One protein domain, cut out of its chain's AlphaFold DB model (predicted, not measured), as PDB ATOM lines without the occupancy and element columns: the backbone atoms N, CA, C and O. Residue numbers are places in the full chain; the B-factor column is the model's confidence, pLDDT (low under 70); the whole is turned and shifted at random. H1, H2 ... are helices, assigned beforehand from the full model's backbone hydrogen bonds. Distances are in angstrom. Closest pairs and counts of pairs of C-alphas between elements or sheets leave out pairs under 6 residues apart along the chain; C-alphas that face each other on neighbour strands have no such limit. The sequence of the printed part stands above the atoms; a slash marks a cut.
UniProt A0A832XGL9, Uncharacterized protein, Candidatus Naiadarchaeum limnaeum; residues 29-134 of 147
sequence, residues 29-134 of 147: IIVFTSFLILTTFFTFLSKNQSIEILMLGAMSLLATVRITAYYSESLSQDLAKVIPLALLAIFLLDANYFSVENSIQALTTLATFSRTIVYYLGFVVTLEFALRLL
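Overview. This is residues 29 to 134 of the 147 residues of an uncharacterized protein of Candidatus Naiadarchaeum limnaeum (UniProt A0A832XGL9). H3, H2 and H5 lie side by side as a layer, with H1 slanting over one side and H4 across one end. The printed part has 106 residues with five named helices, H1 to H5 in chain order, and no named strand: all helix. It is compact, radius of gyration of the C-alphas 14.6 A, spanning 45 by 30 by 19 A.

Along the chain. H1, residues 29 to 45, begins with C-alpha 29 at (205.801, 138.183, 160.377). H2 is residues 51 to 69, 27.0 A; H3 73 to 93, 31.1 A; H4 100 to 112; H5 114 to 134, 30.2 A, ending at (205.279, 134.093, 140.670).

Arrangement. H1, the hub, forms an up-and-down bundle with H2 and H3, each running against the one before. The closest C-alphas of hairpin H1 and H2, Thr 39 and Met 55, are 5.6 A apart. H1 touches H4 with residues 40 to 44 alone, closest C-alphas Phe 44 and Ser 103, 5.8 A. H3 and H5 are apart. Every O i to N i+4 pair is within hydrogen-bond range except in H3, 14 of 17.

Size, cuts and confidence. The printed part has no cut and no long link. Residues 95 to 98 have pLDDT under 70.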
ATOM      1  N   ILE A  29     206.030 137.926 158.946       91.56
ATOM      2  CA  ILE A  29     205.801 138.183 160.377       91.56
ATOM      3  C   ILE A  29     204.341 138.565 160.637       91.56
ATOM      4  O   ILE A  29     203.735 138.050 161.579       91.56
ATOM      5  N   ILE A  30     203.758 139.432 159.805       91.94
ATOM      6  CA  ILE A  30     202.350 139.830 159.929       91.94
ATOM      7  C   ILE A  30     201.445 138.608 159.748       91.94
ATOM      8  O   ILE A  30     200.603 138.342 160.605       91.94
ATOM      9  N   VAL A  31     201.664 137.818 158.692       92.44
ATOM     10  CA  VAL A  31     200.869 136.610 158.407       92.44
ATOM     11  C   VAL A  31     201.003 135.583 159.530       92.44
ATOM     12  O   VAL A  31     200.005 135.019 159.977       92.44
ATOM     13  N   PHE A  32     202.218 135.372 160.031       94.00
ATOM     14  CA  PHE A  32     202.471 134.468 161.147       94.00
ATOM     15  C   PHE A  32     201.802 134.942 162.443       94.00
ATOM     16  O   PHE A  32     201.219 134.145 163.177       94.00
ATOM     17  N   THR A  33     201.810 136.246 162.709       93.38
ATOM     18  CA  THR A  33     201.102 136.814 163.863       93.38
ATOM     19  C   THR A  33     199.592 136.605 163.730       93.38
ATOM     20  O   THR A  33     198.948 136.160 164.680       93.38
ATOM     21  N   SER A  34     199.021 136.829 162.542       93.06
ATOM     22  CA  SER A  34     197.609 136.528 162.266       93.06
ATOM     23  C   SER A  34     197.283 135.041 162.430       93.06
ATOM     24  O   SER A  34     196.222 134.708 162.954       93.06
ATOM     25  N   PHE A  35     198.199 134.148 162.044       94.81
ATOM     26  CA  PHE A  35     198.085 132.706 162.270       94.81
ATOM     27  C   PHE A  35     198.001 132.351 163.757       94.81
ATOM     28  O   PHE A  35     197.118 131.584 164.145       94.81
ATOM     29  N   LEU A  36     198.868 132.926 164.595       94.06
ATOM     30  CA  LEU A  36     198.836 132.689 166.042       94.06
ATOM     31  C   LEU A  36     197.527 133.180 166.667       94.06
ATOM     32  O   LEU A  36     196.918 132.465 167.465       94.06
ATOM     33  N   ILE A  37     197.073 134.371 166.269       92.88
ATOM     34  CA  ILE A  37     195.808 134.945 166.737       92.88
ATOM     35  C   ILE A  37     194.641 134.028 166.350       92.88
ATOM     36  O   ILE A  37     193.854 133.634 167.210       92.88
ATOM     37  N   LEU A  38     194.553 133.630 165.079       92.94
ATOM     38  CA  LEU A  38     193.465 132.788 164.584       92.94
ATOM     39  C   LEU A  38     193.458 131.403 165.237       92.94
ATOM     40  O   LEU A  38     192.410 130.927 165.665       92.94
ATOM     41  N   THR A  39     194.626 130.775 165.362       92.56
ATOM     42  CA  THR A  39     194.769 129.466 166.012       92.56
ATOM     43  C   THR A  39     194.367 129.527 167.482       92.56
ATOM     44  O   THR A  39     193.718 128.607 167.981       92.56
ATOM     45  N   THR A  40     194.704 130.616 168.177       89.69
ATOM     46  CA  THR A  40     194.281 130.831 169.566       89.69
ATOM     47  C   THR A  40     192.761 130.883 169.658       89.69
ATOM     48  O   THR A  40     192.175 130.146 170.448       89.69
ATOM     49  N   PHE A  41     192.108 131.663 168.790       89.38
ATOM     50  CA  PHE A  41     190.649 131.685 168.727       89.38
ATOM     51  C   PHE A  41     190.070 130.303 168.399       89.38
ATOM     52  O   PHE A  41     189.191 129.834 169.108       89.38
ATOM     53  N   PHE A  42     190.588 129.594 167.397       88.44
ATOM     54  CA  PHE A  42     190.121 128.239 167.078       88.44
ATOM     55  C   PHE A  42     190.270 127.267 168.246       88.44
ATOM     56  O   PHE A  42     189.361 126.482 168.492       88.44
ATOM     57  N   THR A  43     191.362 127.352 169.001       87.25
ATOM     58  CA  THR A  43     191.577 126.510 170.187       87.25
ATOM     59  C   THR A  43     190.618 126.878 171.321       87.25
ATOM     60  O   THR A  43     190.158 125.999 172.039       87.25
ATOM     61  N   PHE A  44     190.270 128.159 171.468       84.94
ATOM     62  CA  PHE A  44     189.305 128.613 172.477       84.94
ATOM     63  C   PHE A  44     187.869 128.225 172.130       84.94
ATOM     64  O   PHE A  44     187.078 127.930 173.020       84.94
ATOM     65  N   LEU A  45     187.528 128.260 170.842       83.00
ATOM     66  CA  LEU A  45     186.167 128.052 170.363       83.00
ATOM     67  C   LEU A  45     185.860 126.585 170.027       83.00
ATOM     68  O   LEU A  45     184.696 126.194 170.033       83.00
ATOM     69  N   SER A  46     186.862 125.769 169.696       76.88
ATOM     70  CA  SER A  46     186.636 124.392 169.259       76.88
ATOM     71  C   SER A  46     186.650 123.411 170.423       76.88
ATOM     72  O   SER A  46     187.652 123.235 171.113       76.88
ATOM     73  N   LYS A  47     185.538 122.697 170.591       71.19
ATOM     74  CA  LYS A  47     185.439 121.570 171.512       71.19
ATOM     75  C   LYS A  47     185.805 120.278 170.780       71.19
ATOM     76  O   LYS A  47     185.227 119.963 169.742       71.19
ATOM     77  N   ASN A  48     186.704 119.489 171.372       71.81
ATOM     78  CA  ASN A  48     186.993 118.107 170.966       71.81
ATOM     79  C   ASN A  48     187.707 117.924 169.606       71.81
ATOM     80  O   ASN A  48     187.662 116.836 169.036       71.81
ATOM     81  N   GLN A  49     188.370 118.960 169.086       81.75
ATOM     82  CA  GLN A  49     189.268 118.837 167.932       81.75
ATOM     83  C   GLN A  49     190.726 118.811 168.384       81.75
ATOM     84  O   GLN A  49     191.099 119.485 169.346       81.75
ATOM     85  N   SER A  50     191.564 118.041 167.691       89.12
ATOM     86  CA  SER A  50     193.000 118.067 167.959       89.12
ATOM     87  C   SER A  50     193.588 119.417 167.535       89.12
ATOM     88  O   SER A  50     193.234 119.972 166.493       89.12
ATOM     89  N   ILE A  51     194.523 119.943 168.330       89.38
ATOM     90  CA  ILE A  51     195.192 121.229 168.056       89.38
ATOM     91  C   ILE A  51     195.856 121.234 166.677       89.38
ATOM     92  O   ILE A  51     195.848 122.247 165.988       89.38
ATOM     93  N   GLU A  52     196.356 120.085 166.230       91.75
ATOM     94  CA  GLU A  52     196.941 119.906 164.901       91.75
ATOM     95  C   GLU A  52     195.954 120.244 163.774       91.75
ATOM     96  O   GLU A  52     196.318 120.964 162.843       91.75
ATOM     97  N   ILE A  53     194.696 119.789 163.879       92.06
ATOM     98  CA  ILE A  53     193.638 120.087 162.900       92.06
ATOM     99  C   ILE A  53     193.292 121.577 162.933       92.06
ATOM    100  O   ILE A  53     193.120 122.192 161.882       92.06
ATOM    101  N   LEU A  54     193.227 122.176 164.123       92.12
ATOM    102  CA  LEU A  54     192.916 123.599 164.284       92.12
ATOM    103  C   LEU A  54     194.011 124.492 163.692       92.12
ATOM    104  O   LEU A  54     193.710 125.428 162.953       92.12
ATOM    105  N   MET A  55     195.277 124.164 163.952       93.75
ATOM    106  CA  MET A  55     196.428 124.837 163.352       93.75
ATOM    107  C   MET A  55     196.430 124.683 161.828       93.75
ATOM    108  O   MET A  55     196.621 125.662 161.108       93.75
ATOM    109  N   LEU A  56     196.173 123.475 161.321       95.00
ATOM    110  CA  LEU A  56     196.104 123.229 159.882       95.00
ATOM    111  C   LEU A  56     194.973 124.031 159.228       95.00
ATOM    112  O   LEU A  56     195.184 124.652 158.188       95.00
ATOM    113  N   GLY A  57     193.793 124.067 159.850       93.62
ATOM    114  CA  GLY A  57     192.651 124.849 159.381       93.62
ATOM    115  C   GLY A  57     192.938 126.350 159.366       93.62
ATOM    116  O   GLY A  57     192.684 127.014 158.360       93.62
ATOM    117  N   ALA A  58     193.528 126.880 160.442       94.12
ATOM    118  CA  ALA A  58     193.927 128.283 160.525       94.12
ATOM    119  C   ALA A  58     194.950 128.642 159.438       94.12
ATOM    120  O   ALA A  58     194.776 129.635 158.726       94.12
ATOM    121  N   MET A  59     195.984 127.813 159.259       95.69
ATOM    122  CA  MET A  59     196.994 128.034 158.225       95.69
ATOM    123  C   MET A  59     196.402 127.921 156.817       95.69
ATOM    124  O   MET A  59     196.729 128.737 155.961       95.69
ATOM    125  N   SER A  60     195.522 126.950 156.573       94.94
ATOM    126  CA  SER A  60     194.853 126.756 155.282       94.94
ATOM    127  C   SER A  60     194.007 127.969 154.889       94.94
ATOM    128  O   SER A  60     194.110 128.461 153.763       94.94
ATOM    129  N   LEU A  61     193.236 128.523 155.830       94.44
ATOM    130  CA  LEU A  61     192.461 129.747 155.610       94.44
ATOM    131  C   LEU A  61     193.365 130.938 155.287       94.44
ATOM    132  O   LEU A  61     193.145 131.623 154.287       94.44
ATOM    133  N   LEU A  62     194.411 131.158 156.088       94.81
ATOM    134  CA  LEU A  62     195.373 132.235 155.846       94.81
ATOM    135  C   LEU A  62     196.081 132.071 154.502       94.81
ATOM    136  O   LEU A  62     196.108 133.016 153.720       94.81
ATOM    137  N   ALA A  63     196.591 130.880 154.193       94.81
ATOM    138  CA  ALA A  63     197.225 130.592 152.912       94.81
ATOM    139  C   ALA A  63     196.269 130.854 151.746       94.81
ATOM    140  O   ALA A  63     196.670 131.478 150.772       94.81
ATOM    141  N   THR A  64     195.002 130.453 151.863       95.12
ATOM    142  CA  THR A  64     193.990 130.695 150.827       95.12
ATOM    143  C   THR A  64     193.794 132.192 150.595       95.12
ATOM    144  O   THR A  64     193.935 132.643 149.460       95.12
ATOM    145  N   VAL A  65     193.563 132.980 151.655       94.56
ATOM    146  CA  VAL A  65     193.434 134.447 151.556       94.56
ATOM    147  C   VAL A  65     194.670 135.039 150.875       94.56
ATOM    148  O   VAL A  65     194.548 135.791 149.908       94.56
ATOM    149  N   ARG A  66     195.867 134.636 151.310       91.50
ATOM    150  CA  ARG A  66     197.138 135.122 150.761       91.50
ATOM    151  C   ARG A  66     197.315 134.781 149.293       91.50
ATOM    152  O   ARG A  66     197.592 135.679 148.513       91.50
ATOM    153  N   ILE A  67     197.101 133.527 148.907       93.38
ATOM    154  CA  ILE A  67     197.174 133.090 147.512       93.38
ATOM    155  C   ILE A  67     196.196 133.915 146.677       93.38
ATOM    156  O   ILE A  67     196.604 134.504 145.681       93.38
ATOM    157  N   THR A  68     194.936 134.035 147.107       92.94
ATOM    158  CA  THR A  68     193.927 134.796 146.356       92.94
ATOM    159  C   THR A  68     194.244 136.281 146.230       92.94
ATOM    160  O   THR A  68     193.898 136.860 145.205       92.94
ATOM    161  N   ALA A  69     194.972 136.882 147.178       90.31
ATOM    162  CA  ALA A  69     195.401 138.279 147.090       90.31
ATOM    163  C   ALA A  69     196.317 138.550 145.884       90.31
ATOM    164  O   ALA A  69     196.336 139.669 145.380       90.31
ATOM    165  N   TYR A  70     197.039 137.533 145.399       86.94
ATOM    166  CA  TYR A  70     197.869 137.631 144.194       86.94
ATOM    167  C   TYR A  70     197.087 137.433 142.887       86.94
ATOM    168  O   TYR A  70     197.617 137.749 141.825       86.94
ATOM    169  N   TYR A  71     195.849 136.929 142.950       86.56
ATOM    170  CA  TYR A  71     194.975 136.754 141.782       86.56
ATOM    171  C   TYR A  71     193.930 137.867 141.668       86.56
ATOM    172  O   TYR A  71     193.738 138.431 140.596       86.56
ATOM    173  N   SER A  72     193.221 138.160 142.760       89.44
ATOM    174  CA  SER A  72     192.173 139.176 142.818       89.44
ATOM    175  C   SER A  72     192.044 139.728 144.232       89.44
ATOM    176  O   SER A  72     191.716 139.007 145.180       89.44
ATOM    177  N   GLU A  73     192.259 141.035 144.370       88.19
ATOM    178  CA  GLU A  73     192.142 141.721 145.653       88.19
ATOM    179  C   GLU A  73     190.722 141.613 146.230       88.19
ATOM    180  O   GLU A  73     190.565 141.350 147.421       88.19
ATOM    181  N   SER A  74     189.683 141.725 145.393       91.94
ATOM    182  CA  SER A  74     188.290 141.622 145.847       91.94
ATOM    183  C   SER A  74     187.967 140.234 146.401       91.94
ATOM    184  O   SER A  74     187.344 140.126 147.458       91.94
ATOM    185  N   LEU A  75     188.474 139.173 145.763       88.94
ATOM    186  CA  LEU A  75     188.291 137.802 146.242       88.94
ATOM    187  C   LEU A  75     188.981 137.584 147.594       88.94
ATOM    188  O   LEU A  75     188.388 137.020 148.513       88.94
ATOM    189  N   SER A  76     190.217 138.067 147.739       93.94
ATOM    190  CA  SER A  76     190.937 137.995 149.013       93.94
ATOM    191  C   SER A  76     190.212 138.748 150.124       93.94
ATOM    192  O   SER A  76     190.184 138.269 151.260       93.94
ATOM    193  N   GLN A  77     189.648 139.920 149.829       94.31
ATOM    194  CA  GLN A  77     188.888 140.701 150.804       94.31
ATOM    195  C   GLN A  77     187.621 139.963 151.244       94.31
ATOM    196  O   GLN A  77     187.292 139.974 152.431       94.31
ATOM    197  N   ASP A  78     186.928 139.295 150.325       95.12
ATOM    198  CA  ASP A  78     185.732 138.519 150.652       95.12
ATOM    199  C   ASP A  78     186.059 137.271 151.479       95.12
ATOM    200  O   ASP A  78     185.388 137.005 152.477       95.12
ATOM    201  N   LEU A  79     187.143 136.563 151.155       93.44
ATOM    202  CA  LEU A  79     187.606 135.420 151.948       93.44
ATOM    203  C   LEU A  79     188.114 135.829 153.335       93.44
ATOM    204  O   LEU A  79     187.856 135.131 154.315       93.44
ATOM    205  N   ALA A  80     188.781 136.978 153.458       93.44
ATOM    206  CA  ALA A  80     189.238 137.476 154.753       93.44
ATOM    207  C   ALA A  80     188.069 137.736 155.723       93.44
ATOM    208  O   ALA A  80     188.224 137.528 156.925       93.44
ATOM    209  N   LYS A  81     186.885 138.119 155.217       94.31
ATOM    210  CA  LYS A  81     185.662 138.297 156.027       94.31
ATOM    211  C   LYS A  81     185.111 136.974 156.568       94.31
ATOM    212  O   LYS A  81     184.436 136.978 157.598       94.31
ATOM    213  N   VAL A  82     185.416 135.846 155.921       92.38
ATOM    214  CA  VAL A  82     184.987 134.515 156.378       92.38
ATOM    215  C   VAL A  82     185.648 134.150 157.705       92.38
ATOM    216  O   VAL A  82     185.012 133.504 158.529       92.38
ATOM    217  N   ILE A  83     186.879 134.605 157.963       92.00
ATOM    218  CA  ILE A  83     187.617 134.303 159.199       92.00
ATOM    219  C   ILE A  83     186.856 134.772 160.460       92.00
ATOM    220  O   ILE A  83     186.513 133.924 161.288       92.00
ATOM    221  N   PRO A  84     186.544 136.073 160.639       90.75
ATOM    222  CA  PRO A  84     185.790 136.529 161.805       90.75
ATOM    223  C   PRO A  84     184.347 136.009 161.812       90.75
ATOM    224  O   PRO A  84     183.803 135.769 162.886       90.75
ATOM    225  N   LEU A  85     183.732 135.788 160.643       92.25
ATOM    226  CA  LEU A  85     182.379 135.234 160.555       92.25
ATOM    227  C   LEU A  85     182.318 133.775 161.033       92.25
ATOM    228  O   LEU A  85     181.396 133.406 161.755       92.25
ATOM    229  N   ALA A  86     183.307 132.956 160.673       88.06
ATOM    230  CA  ALA A  86     183.419 131.574 161.125       88.06
ATOM    231  C   ALA A  86     183.627 131.503 162.642       88.06
ATOM    232  O   ALA A  86     182.977 130.706 163.317       88.06
ATOM    233  N   LEU A  87     184.471 132.382 163.191       89.00
ATOM    234  CA  LEU A  87     184.633 132.517 164.638       89.00
ATOM    235  C   LEU A  87     183.317 132.902 165.320       89.00
ATOM    236  O   LEU A  87     182.931 132.278 166.304       89.00
ATOM    237  N   LEU A  88     182.594 133.880 164.773       90.44
ATOM    238  CA  LEU A  88     181.298 134.290 165.308       90.44
ATOM    239  C   LEU A  88     180.278 133.144 165.275       90.44
ATOM    240  O   LEU A  88     179.550 132.944 166.243       90.44
ATOM    241  N   ALA A  89     180.243 132.367 164.191       88.56
ATOM    242  CA  ALA A  89     179.349 131.223 164.067       88.56
ATOM    243  C   ALA A  89     179.630 130.166 165.145       88.56
ATOM    244  O   ALA A  89     178.702 129.738 165.827       88.56
ATOM    245  N   ILE A  90     180.897 129.791 165.352       84.00
ATOM    246  CA  ILE A  90     181.265 128.817 166.392       84.00
ATOM    247  C   ILE A  90     180.936 129.370 167.788       84.00
ATOM    248  O   ILE A  90     180.388 128.655 168.623       84.00
ATOM    249  N   PHE A  91     181.193 130.660 168.026       84.56
ATOM    250  CA  PHE A  91     180.880 131.324 169.292       84.56
ATOM    251  C   PHE A  91     179.381 131.282 169.628       84.56
ATOM    252  O   PHE A  91     179.012 131.020 170.771       84.56
ATOM    253  N   LEU A  92     178.511 131.518 168.639       88.06
ATOM    254  CA  LEU A  92     177.059 131.514 168.834       88.06
ATOM    255  C   LEU A  92     176.478 130.110 169.049       88.06
ATOM    256  O   LEU A  92     175.446 129.982 169.706       88.06
ATOM    257  N   LEU A  93     177.117 129.071 168.504       85.00
ATOM    258  CA  LEU A  93     176.661 127.687 168.650       85.00
ATOM    259  C   LEU A  93     176.982 127.104 170.037       85.00
ATOM    260  O   LEU A  93     176.191 126.314 170.544       85.00
ATOM    261  N   ASP A  94     178.094 127.512 170.659       72.75
ATOM    262  CA  ASP A  94     178.603 126.917 171.908       72.75
ATOM    263  C   ASP A  94     179.099 127.970 172.931       72.75
ATOM    264  O   ASP A  94     180.182 127.878 173.513       72.75
ATOM    265  N   ALA A  95     178.270 128.982 173.213       68.94
ATOM    266  CA  ALA A  95     178.615 130.101 174.104       68.94
ATOM    267  C   ALA A  95     179.006 129.694 175.546       68.94
ATOM    268  O   ALA A  95     179.752 130.408 176.215       68.94
ATOM    269  N   ASN A  96     178.546 128.533 176.030       68.00
ATOM    270  CA  ASN A  96     178.818 128.044 177.390       68.00
ATOM    271  C   ASN A  96     180.241 127.486 177.591       68.00
ATOM    272  O   ASN A  96     180.602 127.141 178.715       68.00
ATOM    273  N   TYR A  97     181.050 127.361 176.534       66.56
ATOM    274  CA  TYR A  97     182.400 126.790 176.634       66.56
ATOM    275  C   TYR A  97     183.464 127.795 177.114       66.56
ATOM    276  O   TYR A  97     184.545 127.401 177.567       66.56
ATOM    277  N   PHE A  98     183.151 129.093 177.073       69.69
ATOM    278  CA  PHE A  98     184.063 130.154 177.486       69.69
ATOM    279  C   PHE A  98     184.206 130.216 179.009       69.69
ATOM    280  O   PHE A  98     183.419 130.851 179.707       69.69
ATOM    281  N   SER A  99     185.268 129.594 179.521       79.38
ATOM    282  CA  SER A  99     185.766 129.821 180.876       79.38
ATOM    283  C   SER A  99     187.208 130.328 180.831       79.38
ATOM    284  O   SER A  99     187.983 130.004 179.923       79.38
ATOM    285  N   VAL A 100     187.581 131.138 181.825       79.12
ATOM    286  CA  VAL A 100     188.954 131.656 181.962       79.12
ATOM    287  C   VAL A 100     189.948 130.502 182.112       79.12
ATOM    288  O   VAL A 100     191.025 130.528 181.523       79.12
ATOM    289  N   GLU A 101     189.561 129.456 182.838       83.06
ATOM    290  CA  GLU A 101     190.387 128.274 183.079       83.06
ATOM    291  C   GLU A 101     190.643 127.471 181.794       83.06
ATOM    292  O   GLU A 101     191.798 127.178 181.474       83.06
ATOM    293  N   ASN A 102     189.597 127.220 180.995       79.50
ATOM    294  CA  ASN A 102     189.720 126.543 179.698       79.50
ATOM    295  C   ASN A 102     190.590 127.354 178.725       79.50
ATOM    296  O   ASN A 102     191.395 126.790 177.988       79.50
ATOM    297  N   SER A 103     190.469 128.685 178.753       80.69
ATOM    298  CA  SER A 103     191.251 129.583 177.889       80.69
ATOM    299  C   SER A 103     192.744 129.552 178.234       80.69
ATOM    300  O   SER A 103     193.595 129.492 177.346       80.69
ATOM    301  N   ILE A 104     193.088 129.544 179.528       83.19
ATOM    302  CA  ILE A 104     194.485 129.434 179.973       83.19
ATOM    303  C   ILE A 104     195.058 128.059 179.603       83.19
ATOM    304  O   ILE A 104     196.170 127.989 179.080       83.19
ATOM    305  N   GLN A 105     194.300 126.978 179.813       84.81
ATOM    306  CA  GLN A 105     194.725 125.631 179.409       84.81
ATOM    307  C   GLN A 105     194.921 125.506 177.894       84.81
ATOM    308  O   GLN A 105     195.873 124.871 177.441       84.81
ATOM    309  N   ALA A 106     194.068 126.136 177.088       81.00
ATOM    310  CA  ALA A 106     194.227 126.161 175.639       81.00
ATOM    311  C   ALA A 106     195.550 126.828 175.212       81.00
ATOM    312  O   ALA A 106     196.253 126.294 174.352       81.00
ATOM    313  N   LEU A 107     195.941 127.942 175.848       84.25
ATOM    314  CA  LEU A 107     197.215 128.620 175.566       84.25
ATOM    315  C   LEU A 107     198.433 127.771 175.945       84.25
ATOM    316  O   LEU A 107     199.391 127.685 175.172       84.25
ATOM    317  N   THR A 108     198.415 127.132 177.117       86.00
ATOM    318  CA  THR A 108     199.530 126.273 177.552       86.00
ATOM    319  C   THR A 108     199.651 125.033 176.672       86.00
ATOM    320  O   THR A 108     200.758 124.634 176.299       86.00
ATOM    321  N   THR A 109     198.518 124.467 176.256       85.31
ATOM    322  CA  THR A 109     198.511 123.332 175.332       85.31
ATOM    323  C   THR A 109     199.064 123.752 173.970       85.31
ATOM    324  O   THR A 109     199.953 123.078 173.456       85.31
ATOM    325  N   LEU A 110     198.656 124.907 173.429       87.31
ATOM    326  CA  LEU A 110     199.186 125.443 172.169       87.31
ATOM    327  C   LEU A 110     200.712 125.643 172.214       87.31
ATOM    328  O   LEU A 110     201.411 125.270 171.271       87.31
ATOM    329  N   ALA A 111     201.248 126.161 173.324       87.25
ATOM    330  CA  ALA A 111     202.691 126.340 173.512       87.25
ATOM    331  C   ALA A 111     203.476 125.011 173.456       87.25
ATOM    332  O   ALA A 111     204.639 124.985 173.038       87.25
ATOM    333  N   THR A 112     202.832 123.893 173.802       91.56
ATOM    334  CA  THR A 112     203.425 122.547 173.716       91.56
ATOM    335  C   THR A 112     203.692 122.138 172.258       91.56
ATOM    336  O   THR A 112     204.640 121.403 171.982       91.56
ATOM    337  N   PHE A 113     202.949 122.702 171.298       91.62
ATOM    338  CA  PHE A 113     203.122 122.492 169.852       91.62
ATOM    339  C   PHE A 113     204.095 123.492 169.198       91.62
ATOM    340  O   PHE A 113     204.051 123.713 167.985       91.62
ATOM    341  N   SER A 114     205.019 124.077 169.966       90.56
ATOM    342  CA  SER A 114     206.019 125.047 169.480       90.56
ATOM    343  C   SER A 114     206.790 124.581 168.239       90.56
ATOM    344  O   SER A 114     207.018 125.370 167.323       90.56
ATOM    345  N   ARG A 115     207.138 123.291 168.148       94.19
ATOM    346  CA  ARG A 115     207.807 122.733 166.963       94.19
ATOM    347  C   ARG A 115     206.935 122.838 165.709       94.19
ATOM    348  O   ARG A 115     207.414 123.265 164.662       94.19
ATOM    349  N   THR A 116     205.654 122.498 165.825       93.50
ATOM    350  CA  THR A 116     204.677 122.612 164.736       93.50
ATOM    351  C   THR A 116     204.449 124.071 164.348       93.50
ATOM    352  O   THR A 116     204.398 124.391 163.164       93.50
ATOM    353  N   ILE A 117     204.399 124.978 165.328       93.69
ATOM    354  CA  ILE A 117     204.313 126.427 165.091       93.69
ATOM    355  C   ILE A 117     205.506 126.917 164.251       93.69
ATOM    356  O   ILE A 117     205.317 127.659 163.287       93.69
ATOM    357  N   VAL A 118     206.726 126.469 164.565       93.75
ATOM    358  CA  VAL A 118     207.931 126.818 163.792       93.75
ATOM    359  C   VAL A 118     207.876 126.254 162.366       93.75
ATOM    360  O   VAL A 118     208.283 126.943 161.429       93.75
ATOM    361  N   TYR A 119     207.327 125.051 162.160       95.38
ATOM    362  CA  TYR A 119     207.106 124.535 160.804       95.38
ATOM    363  C   TYR A 119     206.134 125.406 160.004       95.38
ATOM    364  O   TYR A 119     206.401 125.693 158.837       95.38
ATOM    365  N   TYR A 120     205.059 125.895 160.626       95.25
ATOM    366  CA  TYR A 120     204.143 126.825 159.965       95.25
ATOM    367  C   TYR A 120     204.785 128.180 159.654       95.25
ATOM    368  O   TYR A 120     204.516 128.735 158.592       95.25
ATOM    369  N   LEU A 121     205.690 128.683 160.498       94.19
ATOM    370  CA  LEU A 121     206.488 129.868 160.163       94.19
ATOM    371  C   LEU A 121     207.333 129.635 158.900       94.19
ATOM    372  O   LEU A 121     207.304 130.451 157.980       94.19
ATOM    373  N   GLY A 122     208.046 128.507 158.827       94.56
ATOM    374  CA  GLY A 122     208.828 128.143 157.640       94.56
ATOM    375  C   GLY A 122     207.960 128.003 156.385       94.56
ATOM    376  O   GLY A 122     208.339 128.466 155.306       94.56
ATOM    377  N   PHE A 123     206.762 127.434 156.538       95.50
ATOM    378  CA  PHE A 123     205.772 127.349 155.468       95.50
ATOM    379  C   PHE A 123     205.314 128.734 154.994       95.50
ATOM    380  O   PHE A 123     205.355 128.989 153.795       95.50
ATOM    381  N   VAL A 124     204.948 129.650 155.902       94.25
ATOM    382  CA  VAL A 124     204.539 131.031 155.566       94.25
ATOM    383  C   VAL A 124     205.638 131.764 154.801       94.25
ATOM    384  O   VAL A 124     205.364 132.377 153.772       94.25
ATOM    385  N   VAL A 125     206.884 131.677 155.273       93.56
ATOM    386  CA  VAL A 125     208.033 132.309 154.607       93.56
ATOM    387  C   VAL A 125     208.209 131.758 153.192       93.56
ATOM    388  O   VAL A 125     208.370 132.525 152.244       93.56
ATOM    389  N   THR A 126     208.134 130.434 153.037       94.00
ATOM    390  CA  THR A 126     208.273 129.772 151.732       94.00
ATOM    391  C   THR A 126     207.124 130.137 150.793       94.00
ATOM    392  O   THR A 126     207.363 130.445 149.627       94.00
ATOM    393  N   LEU A 127     205.887 130.147 151.300       94.19
ATOM    394  CA  LEU A 127     204.690 130.508 150.545       94.19
ATOM    395  C   LEU A 127     204.773 131.950 150.038       94.19
ATOM    396  O   LEU A 127     204.541 132.187 148.855       94.19
ATOM    397  N   GLU A 128     205.143 132.904 150.894       91.31
ATOM    398  CA  GLU A 128     205.264 134.305 150.480       91.31
ATOM    399  C   GLU A 128     206.356 134.524 149.451       91.31
ATOM    400  O   GLU A 128     206.186 135.276 148.488       91.31
ATOM    401  N   PHE A 129     207.488 133.854 149.640       90.31
ATOM    402  CA  PHE A 129     208.566 133.924 148.674       90.31
ATOM    403  C   PHE A 129     208.130 133.351 147.319       90.31
ATOM    404  O   PHE A 129     208.337 133.994 146.290       90.31
ATOM    405  N   ALA A 130     207.457 132.197 147.316       92.12
ATOM    406  CA  ALA A 130     206.935 131.573 146.105       92.12
ATOM    407  C   ALA A 130     205.908 132.466 145.389       92.12
ATOM    408  O   ALA A 130     206.046 132.715 144.193       92.12
ATOM    409  N   LEU A 131     204.919 133.000 146.112       89.50
ATOM    410  CA  LEU A 131     203.895 133.881 145.541       89.50
ATOM    411  C   LEU A 131     204.497 135.164 144.968       89.50
ATOM    412  O   LEU A 131     204.127 135.592 143.875       89.50
ATOM    413  N   ARG A 132     205.475 135.752 145.659       85.81
ATOM    414  CA  ARG A 132     206.187 136.933 145.167       85.81
ATOM    415  C   ARG A 132     206.988 136.639 143.904       85.81
ATOM    416  O   ARG A 132     206.945 137.446 142.981       85.81
ATOM    417  N   LEU A 133     207.701 135.514 143.845       88.44
ATOM    418  CA  LEU A 133     208.413 135.112 142.631       88.44
ATOM    419  C   LEU A 133     207.447 134.925 141.460       88.44
ATOM    420  O   LEU A 133     207.703 135.445 140.379       88.44
ATOM    421  N   LEU A 134     206.317 134.252 141.688       89.38
ATOM    422  CA  LEU A 134     205.279 134.093 140.670       89.38
ATOM    423  C   LEU A 134     204.744 135.448 140.202       89.38
ATOM    424  O   LEU A 134     204.647 135.676 139.002       89.38
TER     425      LEU A 134